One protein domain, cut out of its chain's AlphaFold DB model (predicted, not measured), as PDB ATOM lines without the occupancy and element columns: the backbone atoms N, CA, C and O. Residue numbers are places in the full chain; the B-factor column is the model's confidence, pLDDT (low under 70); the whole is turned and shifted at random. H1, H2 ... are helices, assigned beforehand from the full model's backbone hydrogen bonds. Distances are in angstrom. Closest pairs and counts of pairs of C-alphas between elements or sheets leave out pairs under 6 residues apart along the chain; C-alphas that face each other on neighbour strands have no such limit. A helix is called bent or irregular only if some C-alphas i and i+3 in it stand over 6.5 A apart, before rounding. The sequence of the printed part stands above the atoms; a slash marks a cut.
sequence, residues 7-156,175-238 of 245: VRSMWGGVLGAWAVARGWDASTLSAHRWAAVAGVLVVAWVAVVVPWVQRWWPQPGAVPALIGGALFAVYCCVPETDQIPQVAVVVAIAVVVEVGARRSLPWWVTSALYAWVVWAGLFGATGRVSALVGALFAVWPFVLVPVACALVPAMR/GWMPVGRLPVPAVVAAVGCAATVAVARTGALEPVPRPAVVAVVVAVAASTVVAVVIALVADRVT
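Overview. This is residues 7 to 156 and 175 to 238 of the 245 residues of the protein "Unannotated protein" of freshwater metagenome (UniProt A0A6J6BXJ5). A thick bundle of mostly aligned helices runs from H4 at one edge through H3 and H8 to H9 at the opposite edge, with H5 and H2 packed on H3 and H1 packed on H2 and H5, away from H3. Short H6 fits between H5 and H8, and H7 slants away. The printed part has 214 residues with nine named helices, H1 to H9 in chain order, and is all helix; H1 to H5 and H7 to H9 form an up-and-down bundle, each running against the one before it. It is compact, with a radius of gyration of the C-alphas of 16.7 A and spans of 52 by 38 by 29 A.

Arrangement. H9, residues 209 to 238, forms a hairpin with H8, residues 184 to 205, at a shallow tilt of 13 degrees; their closest C-alphas, of Gly 203 and Ala 212, are 5.1 A apart. H8 touches the hub H3, residues 62 to 77, closest at the C-alphas of Val 197 and Ala 73, 4.6 A. H3 forms a hairpin with H4, residues 83 to 101, closest at the C-alphas of Pro 64 and Val 95, 5.5 A. H3 touches H5, residues 107 to 124, closest at the C-alphas of Val 74 and Gly 121, 5.6 A. H2, residues 33 to 56, touches H5, closest at the C-alphas of Ala 47 and Ser 111, 5.1 A. H1, residues 7 to 23, forms a hairpin with H2 at a steep tilt of 41 degrees, closest at the C-alphas of Gly 12 and Ala 44, 3.8 A. H6, residues 129 to 137, touches residues 196 to 204 of H8 alone, closest at the C-alphas of Gly 134 and Ala 200, 4.4 A. H7, residues 141 to 156, touches residues 223 to 232 of H9 alone, closest at the C-alphas of Ala 148 and Val 228, 5.9 A. Every O i to N i+4 pair is within hydrogen-bond range except in H2, 18 of 20, and H7, 10 of 12.

Along the chain. H9 measures 43.5 A, H2 34.8 A and H8 31.9 A. H2 has a kink of 37 degrees near residue 49 and is only just irregular, with C-alphas 48 and 51 6.9 A apart. H1 begins at C-alpha 7 (213.857, 170.503, 134.794), and H9 ends at C-alpha 238 (192.289, 198.246, 145.824).

Size, cuts and confidence. The two C-alphas farthest apart, of Asp 25 and Val 237, are 52.9 A apart. Residues 157 to 174 are cut out, with 14.3 A between C-alphas 156 and 175. Of the links printed whole, none is long. The pLDDT is under 70 in residues 152 to 156, 175 to 182 and 235 to 238.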
ATOM      1  N   VAL A   7     213.615 170.422 136.245       87.00
ATOM      2  CA  VAL A   7     213.857 170.503 134.794       87.00
ATOM      3  C   VAL A   7     214.243 171.923 134.385       87.00
ATOM      4  O   VAL A   7     215.116 172.116 133.542       87.00
ATOM      5  N   ARG A   8     213.623 172.936 135.001       87.75
ATOM      6  CA  ARG A   8     213.926 174.346 134.708       87.75
ATOM      7  C   ARG A   8     215.286 174.747 135.253       87.75
ATOM      8  O   ARG A   8     216.047 175.395 134.542       87.75
ATOM      9  N   SER A   9     215.600 174.320 136.474       86.56
ATOM     10  CA  SER A   9     216.914 174.535 137.079       86.56
ATOM     11  C   SER A   9     218.015 173.862 136.268       86.56
ATOM     12  O   SER A   9     219.055 174.467 136.045       86.56
ATOM     13  N   MET A  10     217.776 172.645 135.769       91.62
ATOM     14  CA  MET A  10     218.720 171.938 134.905       91.62
ATOM     15  C   MET A  10     218.911 172.660 133.567       91.62
ATOM     16  O   MET A  10     220.046 172.872 133.155       91.62
ATOM     17  N   TRP A  11     217.826 173.102 132.920       93.06
ATOM     18  CA  TRP A  11     217.896 173.890 131.685       93.06
ATOM     19  C   TRP A  11     218.692 175.184 131.868       93.06
ATOM     20  O   TRP A  11     219.617 175.464 131.109       93.06
ATOM     21  N   GLY A  12     218.370 175.961 132.905       91.12
ATOM     22  CA  GLY A  12     219.102 177.187 133.204       91.12
ATOM     23  C   GLY A  12     220.546 176.921 133.639       91.12
ATOM     24  O   GLY A  12     221.431 177.686 133.278       91.12
ATOM     25  N   GLY A  13     220.814 175.804 134.318       92.31
ATOM     26  CA  GLY A  13     222.168 175.349 134.634       92.31
ATOM     27  C   GLY A  13     222.988 175.034 133.381       92.31
ATOM     28  O   GLY A  13     224.124 175.481 133.275       92.31
ATOM     29  N   VAL A  14     222.405 174.339 132.399       95.69
ATOM     30  CA  VAL A  14     223.050 174.044 131.105       95.69
ATOM     31  C   VAL A  14     223.336 175.329 130.330       95.69
ATOM     32  O   VAL A  14     224.451 175.522 129.853       95.69
ATOM     33  N   LEU A  15     222.363 176.238 130.239       94.25
ATOM     34  CA  LEU A  15     222.546 177.530 129.573       94.25
ATOM     35  C   LEU A  15     223.575 178.416 130.283       94.25
ATOM     36  O   LEU A  15     224.368 179.093 129.633       94.25
ATOM     37  N   GLY A  16     223.580 178.401 131.613       91.62
ATOM     38  CA  GLY A  16     224.563 179.104 132.423       91.62
ATOM     39  C   GLY A  16     225.966 178.539 132.227       91.62
ATOM     40  O   GLY A  16     226.908 179.297 132.014       91.62
ATOM     41  N   ALA A  17     226.106 177.212 132.220       93.31
ATOM     42  CA  ALA A  17     227.369 176.543 131.928       93.31
ATOM     43  C   ALA A  17     227.852 176.858 130.507       93.31
ATOM     44  O   ALA A  17     229.034 177.115 130.312       93.31
ATOM     45  N   TRP A  18     226.942 176.917 129.529       95.19
ATOM     46  CA  TRP A  18     227.252 177.355 128.168       95.19
ATOM     47  C   TRP A  18     227.769 178.800 128.132       95.19
ATOM     48  O   TRP A  18     228.814 179.051 127.534       95.19
ATOM     49  N   ALA A  19     227.093 179.737 128.806       91.19
ATOM     50  CA  ALA A  19     227.505 181.141 128.861       91.19
ATOM     51  C   ALA A  19     228.899 181.296 129.491       91.19
ATOM     52  O   ALA A  19     229.752 182.010 128.968       91.19
ATOM     53  N   VAL A  20     229.151 180.570 130.581       90.25
ATOM     54  CA  VAL A  20     230.451 180.535 131.262       90.25
ATOM     55  C   VAL A  20     231.524 179.905 130.384       90.25
ATOM     56  O   VAL A  20     232.595 180.484 130.253       90.25
ATOM     57  N   ALA A  21     231.249 178.766 129.746       89.50
ATOM     58  CA  ALA A  21     232.202 178.089 128.872       89.50
ATOM     59  C   ALA A  21     232.607 178.976 127.687       89.50
ATOM     60  O   ALA A  21     233.783 179.058 127.348       89.50
ATOM     61  N   ARG A  22     231.655 179.711 127.099       88.75
ATOM     62  CA  ARG A  22     231.927 180.676 126.023       88.75
ATOM     63  C   ARG A  22     232.689 181.914 126.486       88.75
ATOM     64  O   ARG A  22     233.311 182.575 125.663       88.75
ATOM     65  N   GLY A  23     232.610 182.254 127.769       82.06
ATOM     66  CA  GLY A  23     233.384 183.335 128.367       82.06
ATOM     67  C   GLY A  23     234.722 182.882 128.950       82.06
ATOM     68  O   GLY A  23     235.531 183.739 129.272       82.06
ATOM     69  N   TRP A  24     234.973 181.580 129.114       83.56
ATOM     70  CA  TRP A  24     236.023 181.068 130.006       83.56
ATOM     71  C   TRP A  24     237.424 181.575 129.658       83.56
ATOM     72  O   TRP A  24     238.084 182.166 130.512       83.56
ATOM     73  N   ASP A  25     237.837 181.404 128.403       77.25
ATOM     74  CA  ASP A  25     239.171 181.805 127.939       77.25
ATOM     75  C   ASP A  25     239.262 183.301 127.636       77.25
ATOM     76  O   ASP A  25     240.331 183.900 127.712       77.25
ATOM     77  N   ALA A  26     238.127 183.915 127.305       71.00
ATOM     78  CA  ALA A  26     238.068 185.305 126.887       71.00
ATOM     79  C   ALA A  26     237.810 186.286 128.037       71.00
ATOM     80  O   ALA A  26     237.760 187.479 127.781       71.00
ATOM     81  N   SER A  27     237.622 185.820 129.278       71.00
ATOM     82  CA  SER A  27     237.260 186.656 130.431       71.00
ATOM     83  C   SER A  27     238.139 186.421 131.660       71.00
ATOM     84  O   SER A  27     238.981 185.529 131.710       71.00
ATOM     85  N   THR A  28     237.919 187.207 132.717       73.31
ATOM     86  CA  THR A  28     238.606 187.053 134.014       73.31
ATOM     87  C   THR A  28     238.106 185.878 134.855       73.31
ATOM     88  O   THR A  28     238.482 185.763 136.024       73.31
ATOM     89  N   LEU A  29     237.255 185.012 134.297       78.12
ATOM     90  CA  LEU A  29     236.673 183.861 134.990       78.12
ATOM     91  C   LEU A  29     237.731 182.865 135.483       78.12
ATOM     92  O   LEU A  29     237.560 182.283 136.555       78.12
ATOM     93  N   SER A  30     238.849 182.723 134.766       77.69
ATOM     94  CA  SER A  30     239.978 181.873 135.174       77.69
ATOM     95  C   SER A  30     240.615 182.333 136.493       77.69
ATOM     96  O   SER A  30     240.911 181.509 137.362       77.69
ATOM     97  N   ALA A  31     240.744 183.650 136.678       82.44
ATOM     98  CA  ALA A  31     241.227 184.274 137.908       82.44
ATOM     99  C   ALA A  31     240.145 184.346 139.005       82.44
ATOM    100  O   ALA A  31     240.457 184.305 140.192       82.44
ATOM    101  N   HIS A  32     238.865 184.416 138.623       83.88
ATOM    102  CA  HIS A  32     237.734 184.634 139.531       83.88
ATOM    103  C   HIS A  32     236.667 183.549 139.362       83.88
ATOM    104  O   HIS A  32     235.544 183.808 138.928       83.88
ATOM    105  N   ARG A  33     237.000 182.315 139.761       86.56
ATOM    106  CA  ARG A  33     236.131 181.128 139.604       86.56
ATOM    107  C   ARG A  33     234.748 181.275 140.247       86.56
ATOM    108  O   ARG A  33     233.790 180.655 139.793       86.56
ATOM    109  N   TRP A  34     234.621 182.109 141.280       87.81
ATOM    110  CA  TRP A  34     233.332 182.407 141.909       87.81
ATOM    111  C   TRP A  34     232.333 183.027 140.921       87.81
ATOM    112  O   TRP A  34     231.141 182.748 141.009       87.81
ATOM    113  N   ALA A  35     232.804 183.815 139.950       86.00
ATOM    114  CA  ALA A  35     231.947 184.464 138.965       86.00
ATOM    115  C   ALA A  35     231.415 183.480 137.917       86.00
ATOM    116  O   ALA A  35     230.310 183.666 137.412       86.00
ATOM    117  N   ALA A  36     232.145 182.389 137.657       87.81
ATOM    118  CA  ALA A  36     231.650 181.286 136.840       87.81
ATOM    119  C   ALA A  36     230.455 180.622 137.534       87.81
ATOM    120  O   ALA A  36     229.379 180.502 136.953       87.81
ATOM    121  N   VAL A  37     230.610 180.278 138.815       90.75
ATOM    122  CA  VAL A  37     229.522 179.707 139.621       90.75
ATOM    123  C   VAL A  37     228.335 180.672 139.689       90.75
ATOM    124  O   VAL A  37     227.202 180.267 139.439       90.75
ATOM    125  N   ALA A  38     228.586 181.957 139.951       91.12
ATOM    126  CA  ALA A  38     227.544 182.978 139.998       91.12
ATOM    127  C   ALA A  38     226.793 183.108 138.663       91.12
ATOM    128  O   ALA A  38     225.565 183.141 138.667       91.12
ATOM    129  N   GLY A  39     227.497 183.109 137.527       89.69
ATOM    130  CA  GLY A  39     226.889 183.142 136.195       89.69
ATOM    131  C   GLY A  39     225.941 181.967 135.955       89.69
ATOM    132  O   GLY A  39     224.806 182.172 135.521       89.69
ATOM    133  N   VAL A  40     226.351 180.744 136.321       93.50
ATOM    134  CA  VAL A  40     225.483 179.557 136.224       93.50
ATOM    135  C   VAL A  40     224.240 179.705 137.100       93.50
ATOM    136  O   VAL A  40     223.121 179.491 136.631       93.50
ATOM    137  N   LEU A  41     224.424 180.093 138.364       94.50
ATOM    138  CA  LEU A  41     223.330 180.231 139.326       94.50
ATOM    139  C   LEU A  41     222.325 181.311 138.910       94.50
ATOM    140  O   LEU A  41     221.121 181.108 139.050       94.50
ATOM    141  N   VAL A  42     222.799 182.427 138.358       93.94
ATOM    142  CA  VAL A  42     221.960 183.530 137.875       93.94
ATOM    143  C   VAL A  42     221.072 183.083 136.712       93.94
ATOM    144  O   VAL A  42     219.871 183.355 136.717       93.94
ATOM    145  N   VAL A  43     221.612 182.342 135.741       94.00
ATOM    146  CA  VAL A  43     220.809 181.821 134.620       94.00
ATOM    147  C   VAL A  43     219.829 180.741 135.092       94.00
ATOM    148  O   VAL A  43     218.661 180.749 134.690       94.00
ATOM    149  N   ALA A  44     220.257 179.851 135.993       92.94
ATOM    150  CA  ALA A  44     219.388 178.854 136.618       92.94
ATOM    151  C   ALA A  44     218.212 179.500 137.369       92.94
ATOM    152  O   ALA A  44     217.064 179.079 137.200       92.94
ATOM    153  N   TRP A  45     218.479 180.561 138.133       93.81
ATOM    154  CA  TRP A  45     217.460 181.331 138.844       93.81
ATOM    155  C   TRP A  45     216.429 181.938 137.891       93.81
ATOM    156  O   TRP A  45     215.224 181.778 138.095       93.81
ATOM    157  N   VAL A  46     216.874 182.584 136.809       93.19
ATOM    158  CA  VAL A  46     215.953 183.189 135.836       93.19
ATOM    159  C   VAL A  46     215.079 182.130 135.165       93.19
ATOM    160  O   VAL A  46     213.865 182.316 135.082       93.19
ATOM    161  N   ALA A  47     215.637 180.980 134.775       92.38
ATOM    162  CA  ALA A  47     214.857 179.895 134.168       92.38
ATOM    163  C   ALA A  47     213.733 179.375 135.075       92.38
ATOM    164  O   ALA A  47     212.651 178.982 134.625       92.38
ATOM    165  N   VAL A  48     213.983 179.404 136.375       91.62
ATOM    166  CA  VAL A  48     213.043 179.003 137.408       91.62
ATOM    167  C   VAL A  48     211.968 180.063 137.655       91.62
ATOM    168  O   VAL A  48     210.787 179.714 137.771       91.62
ATOM    169  N   VAL A  49     212.360 181.336 137.728       90.19
ATOM    170  CA  VAL A  49     211.501 182.463 138.117       90.19
ATOM    171  C   VAL A  49     210.632 182.978 136.976       90.19
ATOM    172  O   VAL A  49     209.503 183.396 137.229       90.19
ATOM    173  N   VAL A  50     211.091 182.920 135.725       91.00
ATOM    174  CA  VAL A  50     210.349 183.465 134.573       91.00
ATOM    175  C   VAL A  50     208.888 182.997 134.520       91.00
ATOM    176  O   VAL A  50     208.011 183.852 134.408       91.00
ATOM    177  N   PRO A  51     208.561 181.697 134.676       88.88
ATOM    178  CA  PRO A  51     207.168 181.251 134.692       88.88
ATOM    179  C   PRO A  51     206.323 181.873 135.809       88.88
ATOM    180  O   PRO A  51     205.113 182.003 135.656       88.88
ATOM    181  N   TRP A  52     206.929 182.231 136.943       86.06
ATOM    182  CA  TRP A  52     206.243 182.928 138.028       86.06
ATOM    183  C   TRP A  52     205.986 184.388 137.669       86.06
ATOM    184  O   TRP A  52     204.861 184.861 137.808       86.06
ATOM    185  N   VAL A  53     206.987 185.070 137.107       86.00
ATOM    186  CA  VAL A  53     206.838 186.443 136.603       86.00
ATOM    187  C   VAL A  53     205.759 186.506 135.521       86.00
ATOM    188  O   VAL A  53     204.879 187.350 135.612       86.00
ATOM    189  N   GLN A  54     205.736 185.567 134.571       87.44
ATOM    190  CA  GLN A  54     204.697 185.484 133.533       87.44
ATOM    191  C   GLN A  54     203.293 185.232 134.105       87.44
ATOM    192  O   GLN A  54     202.301 185.658 133.520       87.44
ATOM    193  N   ARG A  55     203.181 184.547 135.251       84.56
ATOM    194  CA  ARG A  55     201.893 184.335 135.932       84.56
ATOM    195  C   ARG A  55     201.399 185.592 136.641       84.56
ATOM    196  O   ARG A  55     200.203 185.863 136.604       84.56
ATOM    197  N   TRP A  56     202.287 186.336 137.298       80.56
ATOM    198  CA  TRP A  56     201.926 187.554 138.035       80.56
ATOM    199  C   TRP A  56     201.827 188.792 137.144       80.56
ATOM    200  O   TRP A  56     201.061 189.703 137.440       80.56
ATOM    201  N   TRP A  57     202.567 188.814 136.037       84.12
ATOM    202  CA  TRP A  57     202.561 189.879 135.045       84.12
ATOM    203  C   TRP A  57     202.339 189.293 133.639       84.12
ATOM    204  O   TRP A  57     203.274 189.175 132.849       84.12
ATOM    205  N   PRO A  58     201.089 188.925 133.302       82.94
ATOM    206  CA  PRO A  58     200.755 188.214 132.064       82.94
ATOM    207  C   PRO A  58     200.728 189.108 130.814       82.94
ATOM    208  O   PRO A  58     200.221 188.693 129.774       82.94
ATOM    209  N   GLN A  59     201.217 190.350 130.899       86.81
ATOM    210  CA  GLN A  59     201.246 191.245 129.745       86.81
ATOM    211  C   GLN A  59     202.326 190.776 128.756       86.81
ATOM    212  O   GLN A  59     203.486 190.634 129.154       86.81
ATOM    213  N   PRO A  60     201.983 190.554 127.473       87.62
ATOM    214  CA  PRO A  60     202.979 190.253 126.452       87.62
ATOM    215  C   PRO A  60     204.007 191.386 126.353       87.62
ATOM    216  O   PRO A  60     203.647 192.562 126.402       87.62
ATOM    217  N   GLY A  61     205.283 191.033 126.245       88.56
ATOM    218  CA  GLY A  61     206.418 191.952 126.223       88.56
ATOM    219  C   GLY A  61     207.026 192.241 127.598       88.56
ATOM    220  O   GLY A  61     208.136 192.761 127.652       88.56
ATOM    221  N   ALA A  62     206.373 191.870 128.709       90.06
ATOM    222  CA  ALA A  62     206.854 192.191 130.057       90.06
ATOM    223  C   ALA A  62     208.209 191.543 130.391       90.06
ATOM    224  O   ALA A  62     209.136 192.223 130.829       90.06
ATOM    225  N   VAL A  63     208.349 190.232 130.162       93.00
ATOM    226  CA  VAL A  63     209.603 189.514 130.451       93.00
ATOM    227  C   VAL A  63     210.727 189.945 129.503       93.00
ATOM    228  O   VAL A  63     211.800 190.272 130.011       93.00
ATOM    229  N   PRO A  64     210.528 190.026 128.171       93.94
ATOM    230  CA  PRO A  64     211.542 190.582 127.277       93.94
ATOM    231  C   PRO A  64     211.954 192.018 127.628       93.94
ATOM    232  O   PRO A  64     213.141 192.326 127.581       93.94
ATOM    233  N   ALA A  65     211.027 192.882 128.056       92.88
ATOM    234  CA  ALA A  65     211.367 194.226 128.524       92.88
ATOM    235  C   ALA A  65     212.232 194.198 129.797       92.88
ATOM    236  O   ALA A  65     213.166 194.987 129.923       92.88
ATOM    237  N   LEU A  66     211.975 193.257 130.712       94.12
ATOM    238  CA  LEU A  66     212.796 193.048 131.908       94.12
ATOM    239  C   LEU A  66     214.217 192.582 131.547       94.12
ATOM    240  O   LEU A  66     215.192 193.081 132.105       94.12
ATOM    241  N   ILE A  67     214.335 191.680 130.564       96.19
ATOM    242  CA  ILE A  67     215.624 191.283 129.975       96.19
ATOM    243  C   ILE A  67     216.309 192.498 129.336       96.19
ATOM    244  O   ILE A  67     217.508 192.679 129.520       96.19
ATOM    245  N   GLY A  68     215.564 193.357 128.637       96.12
ATOM    246  CA  GLY A  68     216.076 194.605 128.066       96.12
ATOM    247  C   GLY A  68     216.625 195.562 129.123       96.12
ATOM    248  O   GLY A  68     217.696 196.131 128.931       96.12
ATOM    249  N   GLY A  69     215.957 195.685 130.271       94.44
ATOM    250  CA  GLY A  69     216.463 196.447 131.416       94.44
ATOM    251  C   GLY A  69     217.761 195.868 131.988       94.44
ATOM    252  O   GLY A  69     218.702 196.615 132.258       94.44
ATOM    253  N   ALA A  70     217.852 194.540 132.110       95.19
ATOM    254  CA  ALA A  70     219.084 193.864 132.519       95.19
ATOM    255  C   ALA A  70     220.220 194.078 131.502       95.19
ATOM    256  O   ALA A  70     221.336 194.416 131.890       95.19
ATOM    257  N   LEU A  71     219.934 193.960 130.202       96.38
ATOM    258  CA  LEU A  71     220.893 194.225 129.128       96.38
ATOM    259  C   LEU A  71     221.373 195.679 129.140       96.38
ATOM    260  O   LEU A  71     222.562 195.930 128.976       96.38
ATOM    261  N   PHE A  72     220.474 196.636 129.361       95.69
ATOM    262  CA  PHE A  72     220.833 198.048 129.462       95.69
ATOM    263  C   PHE A  72     221.747 198.322 130.665       95.69
ATOM    264  O   PHE A  72     222.694 199.100 130.552       95.69
ATOM    265  N   ALA A  73     221.521 197.647 131.795       93.62
ATOM    266  CA  ALA A  73     222.442 197.697 132.927       93.62
ATOM    267  C   ALA A  73     223.814 197.101 132.565       93.62
ATOM    268  O   ALA A  73     224.831 197.729 132.838       93.62
ATOM    269  N   VAL A  74     223.861 195.956 131.876       93.56
ATOM    270  CA  VAL A  74     225.123 195.376 131.375       93.56
ATOM    271  C   VAL A  74     225.846 196.338 130.424       93.56
ATOM    272  O   VAL A  74     227.050 196.532 130.561       93.56
ATOM    273  N   TYR A  75     225.126 197.009 129.526       93.81
ATOM    274  CA  TYR A  75     225.686 198.045 128.654       93.81
ATOM    275  C   TYR A  75     226.251 199.233 129.438       93.81
ATOM    276  O   TYR A  75     227.310 199.747 129.099       93.81
ATOM    277  N   CYS A  76     225.591 199.641 130.524       90.56
ATOM    278  CA  CYS A  76     226.107 200.685 131.408       90.56
ATOM    279  C   CYS A  76     227.373 200.257 132.174       90.56
ATOM    280  O   CYS A  76     228.128 201.136 132.587       90.56
ATOM    281  N   CYS A  77     227.603 198.952 132.373       88.62
ATOM    282  CA  CYS A  77     228.860 198.427 132.918       88.62
ATOM    283  C   CYS A  77     229.977 198.393 131.871       88.62
ATOM    284  O   CYS A  77     231.111 198.751 132.181       88.62
ATOM    285  N   VAL A  78     229.669 197.869 130.678       89.75
ATOM    286  CA  VAL A  78     230.657 197.533 129.642       89.75
ATOM    287  C   VAL A  78     230.112 197.840 128.238       89.75
ATOM    288  O   VAL A  78     229.686 196.928 127.515       89.75
ATOM    289  N   PRO A  79     230.107 199.115 127.825       88.12
ATOM    290  CA  PRO A  79     229.543 199.512 126.541       88.12
ATOM    291  C   PRO A  79     230.352 199.026 125.330       88.12
ATOM    292  O   PRO A  79     229.804 198.957 124.233       88.12
ATOM    293  N   GLU A  80     231.622 198.660 125.507       84.69
ATOM    294  CA  GLU A  80     232.550 198.269 124.436       84.69
ATOM    295  C   GLU A  80     232.335 196.835 123.917       84.69
ATOM    296  O   GLU A  80     233.064 196.368 123.048       84.69
ATOM    297  N   THR A  81     231.353 196.109 124.450       87.81
ATOM    298  CA  THR A  81     231.140 194.695 124.122       87.81
ATOM    299  C   THR A  81     230.386 194.523 122.798       87.81
ATOM    300  O   THR A  81     229.182 194.782 122.723       87.81
ATOM    301  N   ASP A  82     231.052 193.966 121.782       86.50
ATOM    302  CA  ASP A  82     230.503 193.769 120.425       86.50
ATOM    303  C   ASP A  82     229.224 192.917 120.361       86.50
ATOM    304  O   ASP A  82     228.445 193.007 119.408       86.50
ATOM    305  N   GLN A  83     228.978 192.072 121.365       87.75
ATOM    306  CA  GLN A  83     227.779 191.232 121.392       87.75
ATOM    307  C   GLN A  83     226.524 192.006 121.827       87.75
ATOM    308  O   GLN A  83     225.415 191.584 121.497       87.75
ATOM    309  N   ILE A  84     226.654 193.137 122.535       91.69
ATOM    310  CA  ILE A  84     225.504 193.869 123.096       91.69
ATOM    311  C   ILE A  84     224.525 194.345 122.013       91.69
ATOM    312  O   ILE A  84     223.329 194.098 122.185       91.69
ATOM    313  N   PRO A  85     224.961 194.952 120.888       92.81
ATOM    314  CA  PRO A  85     224.045 195.339 119.816       92.81
ATOM    315  C   PRO A  85     223.246 194.157 119.256       92.81
ATOM    316  O   PRO A  85     222.042 194.274 119.034       92.81
ATOM    317  N   GLN A  86     223.885 192.996 119.087       93.56
ATOM    318  CA  GLN A  86     223.222 191.791 118.583       93.56
ATOM    319  C   GLN A  86     222.156 191.300 119.569       93.56
ATOM    320  O   GLN A  86     221.014 191.051 119.178       93.56
ATOM    321  N   VAL A  87     222.491 191.230 120.861       94.25
ATOM    322  CA  VAL A  87     221.539 190.833 121.909       94.25
ATOM    323  C   VAL A  87     220.391 191.838 122.013       94.25
ATOM    324  O   VAL A  87     219.239 191.428 122.136       94.25
ATOM    325  N   ALA A  88     220.668 193.139 121.898       94.69
ATOM    326  CA  ALA A  88     219.655 194.192 121.942       94.69
ATOM    327  C   ALA A  88     218.635 194.051 120.808       94.69
ATOM    328  O   ALA A  88     217.431 194.138 121.057       94.69
ATOM    329  N   VAL A  89     219.096 193.758 119.589       96.44
ATOM    330  CA  VAL A  89     218.216 193.483 118.444       96.44
ATOM    331  C   VAL A  89     217.332 192.268 118.722       96.44
ATOM    332  O   VAL A  89     216.121 192.337 118.524       96.44
ATOM    333  N   VAL A  90     217.893 191.172 119.239       96.50
ATOM    334  CA  VAL A  90     217.113 189.961 119.545       96.50
ATOM    335  C   VAL A  90     216.092 190.210 120.662       96.50
ATOM    336  O   VAL A  90     214.956 189.749 120.563       96.50
ATOM    337  N   VAL A  91     216.445 190.979 121.698       96.44
ATOM    338  CA  VAL A  91     215.508 191.392 122.757       96.44
ATOM    339  C   VAL A  91     214.388 192.266 122.190       96.44
ATOM    340  O   VAL A  91     213.221 192.037 122.505       96.44
ATOM    341  N   ALA A  92     214.710 193.226 121.322       95.56
ATOM    342  CA  ALA A  92     213.713 194.068 120.668       95.56
ATOM    343  C   ALA A  92     212.759 193.236 119.797       95.56
ATOM    344  O   ALA A  92     211.543 193.402 119.885       95.56
ATOM    345  N   ILE A  93     213.288 192.279 119.027       96.12
ATOM    346  CA  ILE A  93     212.481 191.326 118.256       96.12
ATOM    347  C   ILE A  93     211.584 190.510 119.189       96.12
ATOM    348  O   ILE A  93     210.399 190.373 118.909       96.12
ATOM    349  N   ALA A  94     212.100 190.010 120.315       95.44
ATOM    350  CA  ALA A  94     211.302 189.263 121.285       95.44
ATOM    351  C   ALA A  94     210.130 190.096 121.837       95.44
ATOM    352  O   ALA A  94     209.012 189.588 121.912       95.44
ATOM    353  N   VAL A  95     210.351 191.379 122.154       94.50
ATOM    354  CA  VAL A  95     209.276 192.310 122.548       94.50
ATOM    355  C   VAL A  95     208.247 192.456 121.424       94.50
ATOM    356  O   VAL A  95     207.055 192.274 121.666       94.50
ATOM    357  N   VAL A  96     208.687 192.749 120.196       95.06
ATOM    358  CA  VAL A  96     207.797 192.944 119.037       95.06
ATOM    359  C   VAL A  96     206.983 191.684 118.743       95.06
ATOM    360  O   VAL A  96     205.779 191.777 118.511       95.06
ATOM    361  N   VAL A  97     207.606 190.506 118.804       95.00
ATOM    362  CA  VAL A  97     206.945 189.214 118.598       95.00
ATOM    363  C   VAL A  97     205.911 188.952 119.690       95.00
ATOM    364  O   VAL A  97     204.783 188.600 119.357       95.00
ATOM    365  N   GLU A  98     206.235 189.152 120.971       94.75
ATOM    366  CA  GLU A  98     205.262 188.938 122.052       94.75
ATOM    367  C   GLU A  98     204.073 189.896 121.953       94.75
ATOM    368  O   GLU A  98     202.921 189.472 122.077       94.75
ATOM    369  N   VAL A  99     204.337 191.180 121.708       92.75
ATOM    370  CA  VAL A  99     203.303 192.215 121.591       92.75
ATOM    371  C   VAL A  99     202.439 191.980 120.350       92.75
ATOM    372  O   VAL A  99     201.212 192.025 120.442       92.75
ATOM    373  N   GLY A 100     203.056 191.666 119.208       93.50
ATOM    374  CA  GLY A 100     202.371 191.400 117.943       93.50
ATOM    375  C   GLY A 100     201.542 190.116 117.974       93.50
ATOM    376  O   GLY A 100     200.374 190.124 117.590       93.50
ATOM    377  N   ALA A 101     202.100 189.024 118.502       93.00
ATOM    378  CA  ALA A 101     201.399 187.745 118.640       93.00
ATOM    379  C   ALA A 101     200.429 187.708 119.834       93.00
ATOM    380  O   ALA A 101     199.664 186.750 119.970       93.00
ATOM    381  N   ARG A 102     200.473 188.716 120.718       90.62
ATOM    382  CA  ARG A 102     199.736 188.786 121.995       90.62
ATOM    383  C   ARG A 102     199.896 187.527 122.852       90.62
ATOM    384  O   ARG A 102     198.975 187.114 123.559       90.62
ATOM    385  N   ARG A 103     201.064 186.895 122.771       90.12
ATOM    386  CA  ARG A 103     201.408 185.660 123.479       90.12
ATOM    387  C   ARG A 103     202.803 185.808 124.055       90.12
ATOM    388  O   ARG A 103     203.711 186.224 123.348       90.12
ATOM    389  N   SER A 104     202.968 185.443 125.322       90.06
ATOM    390  CA  SER A 104     204.294 185.374 125.932       90.06
ATOM    391  C   SER A 104     205.121 184.269 125.279       90.06
ATOM    392  O   SER A 104     204.603 183.184 124.988       90.06
ATOM    393  N   LEU A 105     206.412 184.525 125.088       92.00
ATOM    394  CA  LEU A 105     207.358 183.515 124.651       92.00
ATOM    395  C   LEU A 105     207.451 182.413 125.708       92.00
ATOM    396  O   LEU A 105     207.279 182.654 126.913       92.00
ATOM    397  N   PRO A 106     207.737 181.179 125.277       92.19
ATOM    398  CA  PRO A 106     207.916 180.101 126.220       92.19
ATOM    399  C   PRO A 106     209.152 180.369 127.088       92.19
ATOM    400  O   PRO A 106     210.185 180.841 126.613       92.19
ATOM    401  N   TRP A 107     209.045 180.020 128.370       90.38
ATOM    402  CA  TRP A 107     210.047 180.308 129.400       90.38
ATOM    403  C   TRP A 107     211.482 179.903 129.021       90.38
ATOM    404  O   TRP A 107     212.438 180.573 129.411       90.38
ATOM    405  N   TRP A 108     211.654 178.822 128.255       91.75
ATOM    406  CA  TRP A 108     212.968 178.330 127.842       91.75
ATOM    407  C   TRP A 108     213.647 179.259 126.822       91.75
ATOM    408  O   TRP A 108     214.861 179.435 126.914       91.75
ATOM    409  N   VAL A 109     212.884 179.918 125.935       93.94
ATOM    410  CA  VAL A 109     213.397 180.924 124.978       93.94
ATOM    411  C   VAL A 109     213.885 182.152 125.729       93.94
ATOM    412  O   VAL A 109     215.011 182.594 125.529       93.94
ATOM    413  N   THR A 110     213.072 182.682 126.642       92.81
ATOM    414  CA  THR A 110     213.452 183.844 127.458       92.81
ATOM    415  C   THR A 110     214.646 183.543 128.364       92.81
ATOM    416  O   THR A 110     215.482 184.411 128.581       92.81
ATOM    417  N   SER A 111     214.769 182.300 128.849       92.38
ATOM    418  CA  SER A 111     215.937 181.861 129.627       92.38
ATOM    419  C   SER A 111     217.205 181.828 128.774       92.38
ATOM    420  O   SER A 111     218.252 182.277 129.228       92.38
ATOM    421  N   ALA A 112     217.115 181.330 127.536       95.44
ATOM    422  CA  ALA A 112     218.232 181.321 126.592       95.44
ATOM    423  C   ALA A 112     218.652 182.743 126.197       95.44
ATOM    424  O   ALA A 112     219.839 183.059 126.189       95.44
ATOM    425  N   LEU A 113     217.679 183.623 125.954       96.19
ATOM    426  CA  LEU A 113     217.929 185.034 125.680       96.19
ATOM    427  C   LEU A 113     218.640 185.719 126.855       96.19
ATOM    428  O   LEU A 113     219.614 186.437 126.655       96.19
ATOM    429  N   TYR A 114     218.206 185.450 128.087       95.94
ATOM    430  CA  TYR A 114     218.875 185.967 129.276       95.94
ATOM    431  C   TYR A 114     220.283 185.376 129.471       95.94
ATOM    432  O   TYR A 114     221.203 186.099 129.842       95.94
ATOM    433  N   ALA A 115     220.496 184.093 129.164       95.38
ATOM    434  CA  ALA A 115     221.830 183.490 129.184       95.38
ATOM    435  C   ALA A 115     222.795 184.185 128.209       95.38
ATOM    436  O   ALA A 115     223.970 184.354 128.526       95.38
ATOM    437  N   TRP A 116     222.294 184.646 127.059       95.50
ATOM    438  CA  TRP A 116     223.067 185.460 126.121       95.50
ATOM    439  C   TRP A 116     223.445 186.824 126.725       95.50
ATOM    440  O   TRP A 116     224.597 187.236 126.618       95.50
ATOM    441  N   VAL A 117     222.529 187.488 127.443       95.50
ATOM    442  CA  VAL A 117     222.837 188.726 128.191       95.50
ATOM    443  C   VAL A 117     223.934 188.487 129.232       95.50
ATOM    444  O   VAL A 117     224.880 189.267 129.319       95.50
ATOM    445  N   VAL A 118     223.843 187.391 129.994       93.62
ATOM    446  CA  VAL A 118     224.865 187.022 130.985       93.62
ATOM    447  C   VAL A 118     226.206 186.760 130.307       93.62
ATOM    448  O   VAL A 118     227.219 187.268 130.776       93.62
ATOM    449  N   TRP A 119     226.231 186.030 129.189       93.94
ATOM    450  CA  TRP A 119     227.462 185.811 128.430       93.94
ATOM    451  C   TRP A 119     228.101 187.132 127.978       93.94
ATOM    452  O   TRP A 119     229.291 187.326 128.214       93.94
ATOM    453  N   ALA A 120     227.317 188.062 127.420       92.31
ATOM    454  CA  ALA A 120     227.809 189.381 127.021       92.31
ATOM    455  C   ALA A 120     228.399 190.158 128.213       92.31
ATOM    456  O   ALA A 120     229.475 190.736 128.099       92.31
ATOM    457  N   GLY A 121     227.755 190.120 129.384       90.75
ATOM    458  CA  GLY A 121     228.280 190.764 130.592       90.75
ATOM    459  C   GLY A 121     229.556 190.116 131.138       90.75
ATOM    460  O   GLY A 121     230.482 190.823 131.531       90.75
ATOM    461  N   LEU A 122     229.635 188.781 131.138       90.81
ATOM    462  CA  LEU A 122     230.824 188.039 131.575       90.81
ATOM    463  C   LEU A 122     232.022 188.288 130.652       90.81
ATOM    464  O   LEU A 122     233.141 188.456 131.133       90.81
ATOM    465  N   PHE A 123     231.785 188.316 129.340       88.75
ATOM    466  CA  PHE A 123     232.801 188.618 128.334       88.75
ATOM    467  C   PHE A 123     233.246 190.083 128.413       88.75
ATOM    468  O   PHE A 123     234.439 190.376 128.415       88.75
ATOM    469  N   GLY A 124     232.294 191.006 128.541       85.56
ATOM    470  CA  GLY A 124     232.575 192.432 128.619       85.56
ATOM    471  C   GLY A 124     233.373 192.836 129.860       85.56
ATOM    472  O   GLY A 124     234.244 193.696 129.792       85.56
ATOM    473  N   ALA A 125     233.137 192.195 131.005       84.69
ATOM    474  CA  ALA A 125     233.789 192.544 132.271       84.69
ATOM    475  C   ALA A 125     235.271 192.109 132.373       84.69
ATOM    476  O   ALA A 125     235.833 192.011 133.470       84.69
ATOM    477  N   THR A 126     235.919 191.842 131.240       82.75
ATOM    478  CA  THR A 126     237.336 191.488 131.148       82.75
ATOM    479  C   THR A 126     238.228 192.518 131.834       82.75
ATOM    480  O   THR A 126     238.176 193.719 131.593       82.75
ATOM    481  N   GLY A 127     239.071 192.033 132.740       76.94
ATOM    482  CA  GLY A 127     240.052 192.835 133.468       76.94
ATOM    483  C   GLY A 127     239.480 193.708 134.591       76.94
ATOM    484  O   GLY A 127     240.265 194.352 135.281       76.94
ATOM    485  N   ARG A 128     238.155 193.734 134.818       85.38
ATOM    486  CA  ARG A 128     237.514 194.628 135.803       85.38
ATOM    487  C   ARG A 128     236.505 193.893 136.686       85.38
ATOM    488  O   ARG A 128     235.350 193.682 136.324       85.38
ATOM    489  N   VAL A 129     236.928 193.565 137.907       86.25
ATOM    490  CA  VAL A 129     236.083 192.868 138.898       86.25
ATOM    491  C   VAL A 129     234.861 193.704 139.304       86.25
ATOM    492  O   VAL A 129     233.789 193.149 139.533       86.25
ATOM    493  N   SER A 130     234.985 195.031 139.356       86.50
ATOM    494  CA  SER A 130     233.873 195.950 139.644       86.50
ATOM    495  C   SER A 130     232.769 195.882 138.579       86.50
ATOM    496  O   SER A 130     231.592 195.752 138.922       86.50
ATOM    497  N   ALA A 131     233.136 195.858 137.295       87.31
ATOM    498  CA  ALA A 131     232.196 195.682 136.185       87.31
ATOM    499  C   ALA A 131     231.524 194.298 136.206       87.31
ATOM    500  O   ALA A 131     230.330 194.185 135.928       87.31
ATOM    501  N   LEU A 132     232.259 193.254 136.608       88.69
ATOM    502  CA  LEU A 132     231.739 191.891 136.747       88.69
ATOM    503  C   LEU A 132     230.649 191.801 137.822       88.69
ATOM    504  O   LEU A 132     229.614 191.172 137.604       88.69
ATOM    505  N   VAL A 133     230.852 192.464 138.966       89.88
ATOM    506  CA  VAL A 133     229.838 192.571 140.028       89.88
ATOM    507  C   VAL A 133     228.584 193.270 139.501       89.88
ATOM    508  O   VAL A 133     227.479 192.767 139.705       89.88
ATOM    509  N   GLY A 134     228.741 194.381 138.776       88.56
ATOM    510  CA  GLY A 134     227.615 195.094 138.167       88.56
ATOM    511  C   GLY A 134     226.856 194.253 137.135       88.56
ATOM    512  O   GLY A 134     225.626 194.212 137.157       88.56
ATOM    513  N   ALA A 135     227.571 193.516 136.281       91.12
ATOM    514  CA  ALA A 135     226.974 192.631 135.282       91.12
ATOM    515  C   ALA A 135     226.190 191.473 135.921       91.12
ATOM    516  O   ALA A 135     225.072 191.177 135.502       91.12
ATOM    517  N   LEU A 136     226.726 190.846 136.973       92.31
ATOM    518  CA  LEU A 136     226.021 189.793 137.713       92.31
ATOM    519  C   LEU A 136     224.799 190.338 138.463       92.31
ATOM    520  O   LEU A 136     223.769 189.666 138.538       92.31
ATOM    521  N   PHE A 137     224.881 191.570 138.972       94.19
ATOM    522  CA  PHE A 137     223.764 192.233 139.642       94.19
ATOM    523  C   PHE A 137     222.601 192.567 138.694       94.19
ATOM    524  O   PHE A 137     221.481 192.758 139.163       94.19
ATOM    525  N   ALA A 138     222.795 192.542 137.369       94.69
ATOM    526  CA  ALA A 138     221.729 192.759 136.386       94.69
ATOM    527  C   ALA A 138     220.538 191.782 136.524       94.69
ATOM    528  O   ALA A 138     219.447 192.069 136.035       94.69
ATOM    529  N   VAL A 139     220.710 190.667 137.245       95.56
ATOM    530  CA  VAL A 139     219.631 189.735 137.618       95.56
ATOM    531  C   VAL A 139     218.600 190.335 138.572       95.56
ATOM    532  O   VAL A 139     217.488 189.821 138.674       95.56
ATOM    533  N   TRP A 140     218.933 191.411 139.287       95.12
ATOM    534  CA  TRP A 140     218.141 191.926 140.405       95.12
ATOM    535  C   TRP A 140     216.646 192.171 140.116       95.12
ATOM    536  O   TRP A 140     215.840 191.823 140.977       95.12
ATOM    537  N   PRO A 141     216.198 192.646 138.936       92.50
ATOM    538  CA  PRO A 141     214.773 192.773 138.635       92.50
ATOM    539  C   PRO A 141     214.045 191.417 138.684       92.50
ATOM    540  O   PRO A 141     212.907 191.340 139.147       92.50
ATOM    541  N   PHE A 142     214.718 190.327 138.295       92.44
ATOM    542  CA  PHE A 142     214.216 188.951 138.411       92.44
ATOM    543  C   PHE A 142     214.255 188.408 139.845       92.44
ATOM    544  O   PHE A 142     213.721 187.334 140.102       92.44
ATOM    545  N   VAL A 143     214.878 189.106 140.792       92.81
ATOM    546  CA  VAL A 143     214.814 188.785 142.227       92.81
ATOM    547  C   VAL A 143     213.753 189.649 142.904       92.81
ATOM    548  O   VAL A 143     212.918 189.147 143.651       92.81
ATOM    549  N   LEU A 144     213.730 190.942 142.600       90.75
ATOM    550  CA  LEU A 144     212.879 191.911 143.275       90.75
ATOM    551  C   LEU A 144     211.390 191.705 142.963       90.75
ATOM    552  O   LEU A 144     210.564 191.754 143.871       90.75
ATOM    553  N   VAL A 145     211.040 191.417 141.704       88.94
ATOM    554  CA  VAL A 145     209.648 191.161 141.295       88.94
ATOM    555  C   VAL A 145     209.027 189.966 142.036       88.94
ATOM    556  O   VAL A 145     207.977 190.156 142.651       88.94
ATOM    557  N   PRO A 146     209.611 188.746 142.033       86.56
ATOM    558  CA  PRO A 146     209.028 187.626 142.768       86.56
ATOM    559  C   PRO A 146     208.995 187.870 144.280       86.56
ATOM    560  O   PRO A 146     208.015 187.494 144.919       86.56
ATOM    561  N   VAL A 147     210.014 188.524 144.849       87.00
ATOM    562  CA  VAL A 147     210.059 188.860 146.279       87.00
ATOM    563  C   VAL A 147     208.908 189.793 146.653       87.00
ATOM    564  O   VAL A 147     208.148 189.481 147.568       87.00
ATOM    565  N   ALA A 148     208.702 190.884 145.915       84.31
ATOM    566  CA  ALA A 148     207.599 191.809 146.171       84.31
ATOM    567  C   ALA A 148     206.228 191.130 146.003       84.31
ATOM    568  O   ALA A 148     205.344 191.301 146.842       84.31
ATOM    569  N   CYS A 149     206.064 190.309 144.961       80.50
ATOM    570  CA  CYS A 149     204.824 189.573 144.707       80.50
ATOM    571  C   CYS A 149     204.527 188.493 145.763       80.50
ATOM    572  O   CYS A 149     203.357 188.221 146.027       80.50
ATOM    573  N   ALA A 150     205.548 187.873 146.361       80.69
ATOM    574  CA  ALA A 150     205.390 186.835 147.383       80.69
ATOM    575  C   ALA A 150     205.231 187.398 148.807       80.69
ATOM    576  O   ALA A 150     204.521 186.808 149.622       80.69
ATOM    577  N   LEU A 151     205.862 188.536 149.112       75.50
ATOM    578  CA  LEU A 151     205.819 189.143 150.445       75.50
ATOM    579  C   LEU A 151     204.458 189.762 150.773       75.50
ATOM    580  O   LEU A 151     204.008 189.633 151.909       75.50
ATOM    581  N   VAL A 152     203.778 190.399 149.812       67.25
ATOM    582  CA  VAL A 152     202.474 191.037 150.079       67.25
ATOM    583  C   VAL A 152     201.431 190.041 150.599       67.25
ATOM    584  O   VAL A 152     200.865 190.302 151.660       67.25
ATOM    585  N   PRO A 153     201.203 188.875 149.962       64.75
ATOM    586  CA  PRO A 153     200.274 187.880 150.492       64.75
ATOM    587  C   PRO A 153     200.716 187.301 151.843       64.75
ATOM    588  O   PRO A 153     199.888 187.124 152.729       64.75
ATOM    589  N   ALA A 154     202.015 187.040 152.028       65.25
ATOM    590  CA  ALA A 154     202.542 186.460 153.264       65.25
ATOM    591  C   ALA A 154     202.369 187.391 154.477       65.25
ATOM    592  O   ALA A 154     202.043 186.928 155.569       65.25
ATOM    593  N   MET A 155     202.517 188.707 154.284       62.25
ATOM    594  CA  MET A 155     202.258 189.703 155.330       62.25
ATOM    595  C   MET A 155     200.774 189.786 155.716       62.25
ATOM    596  O   MET A 155     200.474 190.125 156.858       62.25
ATOM    597  N   ARG A 156     199.845 189.427 154.816       59.78
ATOM    598  CA  ARG A 156     198.410 189.315 155.142       59.78
ATOM    599  C   ARG A 156     198.115 188.098 156.018       59.78
ATOM    600  O   ARG A 156     197.355 188.200 156.974       59.78
ATOM    601  N   GLY A 175     196.860 194.547 142.446       43.53
ATOM    602  CA  GLY A 175     196.250 195.851 142.616       43.53
ATOM    603  C   GLY A 175     196.747 196.810 141.543       43.53
ATOM    604  O   GLY A 175     197.938 196.850 141.233       43.53
ATOM    605  N   TRP A 176     195.828 197.545 140.926       49.34
ATOM    606  CA  TRP A 176     196.178 198.607 139.990       49.34
ATOM    607  C   TRP A 176     196.453 199.867 140.806       49.34
ATOM    608  O   TRP A 176     195.606 200.282 141.596       49.34
ATOM    609  N   MET A 177     197.626 200.480 140.635       38.72
ATOM    610  CA  MET A 177     197.898 201.764 141.277       38.72
ATOM    611  C   MET A 177     197.070 202.886 140.628       38.72
ATOM    612  O   MET A 177     196.873 202.880 139.410       38.72
ATOM    613  N   PRO A 178     196.633 203.895 141.409       42.19
ATOM    614  CA  PRO A 178     195.855 205.021 140.897       42.19
ATOM    615  C   PRO A 178     196.720 206.057 140.155       42.19
ATOM    616  O   PRO A 178     196.186 207.000 139.577       42.19
ATOM    617  N   VAL A 179     198.044 205.874 140.102       37.22
ATOM    618  CA  VAL A 179     198.941 206.658 139.244       37.22
ATOM    619  C   VAL A 179     198.994 205.984 137.871       37.22
ATOM    620  O   VAL A 179     199.831 205.124 137.622       37.22
ATOM    621  N   GLY A 180     198.039 206.315 137.001       42.94
ATOM    622  CA  GLY A 180     198.080 205.974 135.574       42.94
ATOM    623  C   GLY A 180     198.331 204.494 135.236       42.94
ATOM    624  O   GLY A 180     199.380 204.165 134.712       42.94
ATOM    625  N   ARG A 181     197.358 203.602 135.463       57.78
ATOM    626  CA  ARG A 181     197.223 202.263 134.823       57.78
ATOM    627  C   ARG A 181     198.460 201.327 134.781       57.78
ATOM    628  O   ARG A 181     198.467 200.416 133.955       57.78
ATOM    629  N   LEU A 182     199.482 201.470 135.628       63.41
ATOM    630  CA  LEU A 182     200.616 200.529 135.643       63.41
ATOM    631  C   LEU A 182     200.405 199.404 136.676       63.41
ATOM    632  O   LEU A 182     200.029 199.686 137.818       63.41
ATOM    633  N   PRO A 183     200.632 198.125 136.311       77.31
ATOM    634  CA  PRO A 183     200.534 197.019 137.257       77.31
ATOM    635  C   PRO A 183     201.724 197.050 138.233       77.31
ATOM    636  O   PRO A 183     202.845 197.353 137.830       77.31
ATOM    637  N   VAL A 184     201.512 196.702 139.510       82.19
ATOM    638  CA  VAL A 184     202.565 196.700 140.556       82.19
ATOM    639  C   VAL A 184     203.865 195.996 140.124       82.19
ATOM    640  O   VAL A 184     204.928 196.592 140.310       82.19
ATOM    641  N   PRO A 185     203.832 194.804 139.487       84.88
ATOM    642  CA  PRO A 185     205.036 194.157 138.970       84.88
ATOM    643  C   PRO A 185     205.856 195.030 138.014       84.88
ATOM    644  O   PRO A 185     207.078 194.945 138.042       84.88
ATOM    645  N   ALA A 186     205.217 195.895 137.218       87.00
ATOM    646  CA  ALA A 186     205.910 196.808 136.311       87.00
ATOM    647  C   ALA A 186     206.660 197.909 137.057       87.00
ATOM    648  O   ALA A 186     207.800 198.219 136.722       87.00
ATOM    649  N   VAL A 187     206.038 198.478 138.091       88.12
ATOM    650  CA  VAL A 187     206.672 199.518 138.908       88.12
ATOM    651  C   VAL A 187     207.839 198.924 139.698       88.12
ATOM    652  O   VAL A 187     208.931 199.486 139.705       88.12
ATOM    653  N   VAL A 188     207.650 197.746 140.299       90.31
ATOM    654  CA  VAL A 188     208.717 197.017 141.004       90.31
ATOM    655  C   VAL A 188     209.856 196.648 140.052       90.31
ATOM    656  O   VAL A 188     211.023 196.817 140.398       90.31
ATOM    657  N   ALA A 189     209.537 196.194 138.839       91.50
ATOM    658  CA  ALA A 189     210.536 195.931 137.810       91.50
ATOM    659  C   ALA A 189     211.331 197.189 137.450       91.50
ATOM    660  O   ALA A 189     212.554 197.122 137.387       91.50
ATOM    661  N   ALA A 190     210.671 198.338 137.273       92.19
ATOM    662  CA  ALA A 190     211.340 199.605 136.986       92.19
ATOM    663  C   ALA A 190     212.289 200.027 138.120       92.19
ATOM    664  O   ALA A 190     213.418 200.431 137.849       92.19
ATOM    665  N   VAL A 191     211.876 199.864 139.381       93.31
ATOM    666  CA  VAL A 191     212.731 200.097 140.560       93.31
ATOM    667  C   VAL A 191     213.937 199.154 140.557       93.31
ATOM    668  O   VAL A 191     215.065 199.593 140.778       93.31
ATOM    669  N   GLY A 192     213.720 197.872 140.255       93.62
ATOM    670  CA  GLY A 192     214.791 196.889 140.109       93.62
ATOM    671  C   GLY A 192     215.779 197.265 139.005       93.62
ATOM    672  O   GLY A 192     216.983 197.236 139.236       93.62
ATOM    673  N   CYS A 193     215.287 197.669 137.832       93.94
ATOM    674  CA  CYS A 193     216.116 198.100 136.704       93.94
ATOM    675  C   CYS A 193     216.888 199.391 137.013       93.94
ATOM    676  O   CYS A 193     218.050 199.526 136.646       93.94
ATOM    677  N   ALA A 194     216.280 200.347 137.716       93.69
ATOM    678  CA  ALA A 194     216.978 201.556 138.143       93.69
ATOM    679  C   ALA A 194     218.120 201.223 139.117       93.69
ATOM    680  O   ALA A 194     219.229 201.739 138.975       93.69
ATOM    681  N   ALA A 195     217.873 200.312 140.064       93.06
ATOM    682  CA  ALA A 195     218.891 199.818 140.983       93.06
ATOM    683  C   ALA A 195     220.039 199.114 140.246       93.06
ATOM    684  O   ALA A 195     221.201 199.372 140.558       93.06
ATOM    685  N   THR A 196     219.750 198.273 139.246       94.31
ATOM    686  CA  THR A 196     220.817 197.626 138.466       94.31
ATOM    687  C   THR A 196     221.633 198.614 137.663       94.31
ATOM    688  O   THR A 196     222.850 198.489 137.645       94.31
ATOM    689  N   VAL A 197     221.009 199.622 137.054       93.25
ATOM    690  CA  VAL A 197     221.726 200.675 136.322       93.25
ATOM    691  C   VAL A 197     222.615 201.497 137.256       93.25
ATOM    692  O   VAL A 197     223.748 201.813 136.894       93.25
ATOM    693  N   ALA A 198     222.144 201.818 138.465       91.00
ATOM    694  CA  ALA A 198     222.942 202.540 139.454       91.00
ATOM    695  C   ALA A 198     224.198 201.747 139.850       91.00
ATOM    696  O   ALA A 198     225.307 202.276 139.779       91.00
ATOM    697  N   VAL A 199     224.037 200.460 140.179       91.44
ATOM    698  CA  VAL A 199     225.165 199.570 140.498       91.44
ATOM    699  C   VAL A 199     226.084 199.389 139.290       91.44
ATOM    700  O   VAL A 199     227.306 199.437 139.428       91.44
ATOM    701  N   ALA A 200     225.517 199.232 138.098       89.62
ATOM    702  CA  ALA A 200     226.279 199.074 136.871       89.62
ATOM    703  C   ALA A 200     227.194 200.269 136.600       89.62
ATOM    704  O   ALA A 200     228.385 200.102 136.345       89.62
ATOM    705  N   ARG A 201     226.662 201.487 136.751       89.12
ATOM    706  CA  ARG A 201     227.453 202.713 136.625       89.12
ATOM    707  C   ARG A 201     228.559 202.800 137.666       89.12
ATOM    708  O   ARG A 201     229.671 203.172 137.310       89.12
ATOM    709  N   THR A 202     228.296 202.437 138.922       85.56
ATOM    710  CA  THR A 202     229.362 202.407 139.939       85.56
ATOM    711  C   THR A 202     230.449 201.389 139.590       85.56
ATOM    712  O   THR A 202     231.630 201.701 139.685       85.56
ATOM    713  N   GLY A 203     230.066 200.213 139.080       78.31
ATOM    714  CA  GLY A 203     231.007 199.189 138.630       78.31
ATOM    715  C   GLY A 203     231.862 199.623 137.434       78.31
ATOM    716  O   GLY A 203     233.020 199.231 137.351       78.31
ATOM    717  N   ALA A 204     231.317 200.449 136.537       81.12
ATOM    718  CA  ALA A 204     232.047 200.997 135.393       81.12
ATOM    719  C   ALA A 204     233.041 202.104 135.781       81.12
ATOM    720  O   ALA A 204     234.119 202.197 135.198       81.12
ATOM    721  N   LEU A 205     232.664 202.958 136.738       83.06
ATOM    722  CA  LEU A 205     233.427 204.156 137.103       83.06
ATOM    723  C   LEU A 205     234.568 203.873 138.085       83.06
ATOM    724  O   LEU A 205     235.513 204.657 138.161       83.06
ATOM    725  N   GLU A 206     234.496 202.778 138.841       81.06
ATOM    726  CA  GLU A 206     235.441 202.512 139.920       81.06
ATOM    727  C   GLU A 206     236.419 201.368 139.602       81.06
ATOM    728  O   GLU A 206     235.999 200.269 139.226       81.06
ATOM    729  N   PRO A 207     237.734 201.574 139.817       71.56
ATOM    730  CA  PRO A 207     238.751 200.556 139.552       71.56
ATOM    731  C   PRO A 207     238.865 199.498 140.662       71.56
ATOM    732  O   PRO A 207     239.430 198.429 140.442       71.56
ATOM    733  N   VAL A 208     238.346 199.779 141.863       83.88
ATOM    734  CA  VAL A 208     238.444 198.902 143.043       83.88
ATOM    735  C   VAL A 208     237.084 198.235 143.290       83.88
ATOM    736  O   VAL A 208     236.063 198.905 143.179       83.88
ATOM    737  N   PRO A 209     237.012 196.947 143.677       80.19
ATOM    738  CA  PRO A 209     235.731 196.249 143.849       80.19
ATOM    739  C   PRO A 209     234.902 196.723 145.054       80.19
ATOM    740  O   PRO A 209     233.697 196.488 145.099       80.19
ATOM    741  N   ARG A 210     235.526 197.362 146.056       86.56
ATOM    742  CA  ARG A 210     234.870 197.708 147.327       86.56
ATOM    743  C   ARG A 210     233.619 198.576 147.149       86.56
ATOM    744  O   ARG A 210     232.598 198.209 147.733       86.56
ATOM    745  N   PRO A 211     233.640 199.690 146.402       83.94
ATOM    746  CA  PRO A 211     232.487 200.571 146.393       83.94
ATOM    747  C   PRO A 211     231.397 200.095 145.412       83.94
ATOM    748  O   PRO A 211     230.221 200.288 145.711       83.94
ATOM    749  N   ALA A 212     231.726 199.258 144.417       82.25
ATOM    750  CA  ALA A 212     230.741 198.443 143.692       82.25
ATOM    751  C   ALA A 212     229.950 197.494 144.623       82.25
ATOM    752  O   ALA A 212     228.728 197.389 144.517       82.25
ATOM    753  N   VAL A 213     230.609 196.832 145.585       86.31
ATOM    754  CA  VAL A 213     229.921 195.985 146.581       86.31
ATOM    755  C   VAL A 213     229.042 196.821 147.514       86.31
ATOM    756  O   VAL A 213     227.915 196.428 147.814       86.31
ATOM    757  N   VAL A 214     229.515 197.991 147.952       88.75
ATOM    758  CA  VAL A 214     228.703 198.919 148.759       88.75
ATOM    759  C   VAL A 214     227.474 199.380 147.976       88.75
ATOM    760  O   VAL A 214     226.371 199.370 148.523       88.75
ATOM    761  N   ALA A 215     227.633 199.707 146.693       87.25
ATOM    762  CA  ALA A 215     226.531 200.079 145.818       87.25
ATOM    763  C   ALA A 215     225.493 198.956 145.712       87.25
ATOM    764  O   ALA A 215     224.305 199.239 145.824       87.25
ATOM    765  N   VAL A 216     225.917 197.690 145.592       89.88
ATOM    766  CA  VAL A 216     225.005 196.531 145.641       89.88
ATOM    767  C   VAL A 216     224.222 196.505 146.952       89.88
ATOM    768  O   VAL A 216     222.999 196.418 146.919       89.88
ATOM    769  N   VAL A 217     224.893 196.610 148.102       92.56
ATOM    770  CA  VAL A 217     224.231 196.557 149.420       92.56
ATOM    771  C   VAL A 217     223.190 197.670 149.559       92.56
ATOM    772  O   VAL A 217     222.046 197.409 149.941       92.56
ATOM    773  N   VAL A 218     223.563 198.900 149.203       91.88
ATOM    774  CA  VAL A 218     222.670 200.063 149.267       91.88
ATOM    775  C   VAL A 218     221.509 199.911 148.286       91.88
ATOM    776  O   VAL A 218     220.358 200.121 148.668       91.88
ATOM    777  N   ALA A 219     221.780 199.502 147.046       91.62
ATOM    778  CA  ALA A 219     220.767 199.325 146.014       91.62
ATOM    779  C   ALA A 219     219.767 198.230 146.388       91.62
ATOM    780  O   ALA A 219     218.563 198.439 146.244       91.62
ATOM    781  N   VAL A 220     220.232 197.096 146.921       92.62
ATOM    782  CA  VAL A 220     219.377 196.010 147.422       92.62
ATOM    783  C   VAL A 220     218.470 196.517 148.535       92.62
ATOM    784  O   VAL A 220     217.255 196.349 148.442       92.62
ATOM    785  N   ALA A 221     219.025 197.175 149.555       91.12
ATOM    786  CA  ALA A 221     218.244 197.678 150.680       91.12
ATOM    787  C   ALA A 221     217.200 198.711 150.225       91.12
ATOM    788  O   ALA A 221     216.007 198.543 150.483       91.12
ATOM    789  N   ALA A 222     217.628 199.737 149.486       92.25
ATOM    790  CA  ALA A 222     216.757 200.819 149.036       92.25
ATOM    791  C   ALA A 222     215.650 200.318 148.098       92.25
ATOM    792  O   ALA A 222     214.474 200.610 148.317       92.25
ATOM    793  N   SER A 223     215.996 199.522 147.082       92.25
ATOM    794  CA  SER A 223     215.014 199.016 146.114       92.25
ATOM    795  C   SER A 223     214.036 198.021 146.731       92.25
ATOM    796  O   SER A 223     212.858 198.048 146.379       92.25
ATOM    797  N   THR A 224     214.474 197.199 147.692       89.69
ATOM    798  CA  THR A 224     213.583 196.289 148.430       89.69
ATOM    799  C   THR A 224     212.579 197.069 149.266       89.69
ATOM    800  O   THR A 224     211.382 196.801 149.177       89.69
ATOM    801  N   VAL A 225     213.034 198.066 150.032       90.31
ATOM    802  CA  VAL A 225     212.145 198.918 150.836       90.31
ATOM    803  C   VAL A 225     211.124 199.615 149.942       90.31
ATOM    804  O   VAL A 225     209.924 199.532 150.197       90.31
ATOM    805  N   VAL A 226     211.577 200.241 148.853       90.00
ATOM    806  CA  VAL A 226     210.696 200.931 147.902       90.00
ATOM    807  C   VAL A 226     209.691 199.962 147.276       90.00
ATOM    808  O   VAL A 226     208.499 200.261 147.246       90.00
ATOM    809  N   ALA A 227     210.126 198.781 146.830       87.00
ATOM    810  CA  ALA A 227     209.245 197.777 146.238       87.00
ATOM    811  C   ALA A 227     208.179 197.276 147.223       87.00
ATOM    812  O   ALA A 227     207.013 197.159 146.849       87.00
ATOM    813  N   VAL A 228     208.552 197.028 148.482       84.19
ATOM    814  CA  VAL A 228     207.614 196.612 149.535       84.19
ATOM    815  C   VAL A 228     206.601 197.719 149.826       84.19
ATOM    816  O   VAL A 228     205.404 197.446 149.868       84.19
ATOM    817  N   VAL A 229     207.045 198.971 149.958       86.06
ATOM    818  CA  VAL A 229     206.150 200.120 150.182       86.06
ATOM    819  C   VAL A 229     205.167 200.284 149.023       86.06
ATOM    820  O   VAL A 229     203.967 200.408 149.257       86.06
ATOM    821  N   ILE A 230     205.645 200.225 147.777       84.19
ATOM    822  CA  ILE A 230     204.811 200.275 146.565       84.19
ATOM    823  C   ILE A 230     203.752 199.176 146.613       84.19
ATOM    824  O   ILE A 230     202.564 199.444 146.428       84.19
ATOM    825  N   ALA A 231     204.166 197.946 146.898       78.06
ATOM    826  CA  ALA A 231     203.270 196.805 146.893       78.06
ATOM    827  C   ALA A 231     202.207 196.898 148.011       78.06
ATOM    828  O   ALA A 231     201.044 196.592 147.762       78.06
ATOM    829  N   LEU A 232     202.563 197.418 149.194       77.44
ATOM    830  CA  LEU A 232     201.629 197.684 150.298       77.44
ATOM    831  C   LEU A 232     200.653 198.837 150.006       77.44
ATOM    832  O   LEU A 232     199.477 198.761 150.361       77.44
ATOM    833  N   VAL A 233     201.118 199.919 149.375       79.75
ATOM    834  CA  VAL A 233     200.274 201.081 149.045       79.75
ATOM    835  C   VAL A 233     199.264 200.735 147.955       79.75
ATOM    836  O   VAL A 233     198.092 201.084 148.087       79.75
ATOM    837  N   ALA A 234     199.694 200.037 146.901       72.75
ATOM    838  CA  ALA A 234     198.801 199.599 145.829       72.75
ATOM    839  C   ALA A 234     197.649 198.744 146.360       72.75
ATOM    840  O   ALA A 234     196.521 198.873 145.890       72.75
ATOM    841  N   ASP A 235     197.937 197.922 147.367       67.25
ATOM    842  CA  ASP A 235     196.959 197.037 147.976       67.25
ATOM    843  C   ASP A 235     195.838 197.795 148.696       67.25
ATOM    844  O   ASP A 235     194.650 197.580 148.449       67.25
ATOM    845  N   ARG A 236     196.214 198.786 149.514       67.62
ATOM    846  CA  ARG A 236     195.254 199.631 150.244       67.62
ATOM    847  C   ARG A 236     194.329 200.420 149.324       67.62
ATOM    848  O   ARG A 236     193.213 200.748 149.720       67.62
ATOM    849  N   VAL A 237     194.789 200.763 148.121       64.44
ATOM    850  CA  VAL A 237     193.949 201.451 147.133       64.44
ATOM    851  C   VAL A 237     192.895 200.502 146.571       64.44
ATOM    852  O   VAL A 237     191.761 200.925 146.358       64.44
ATOM    853  N   THR A 238     193.235 199.231 146.357       61.97
ATOM    854  CA  THR A 238     192.289 198.246 145.824       61.97
ATOM    855  C   THR A 238     191.256 197.737 146.821       61.97
ATOM    856  O   THR A 238     190.189 197.313 146.382       61.97
TER     857      THR A 238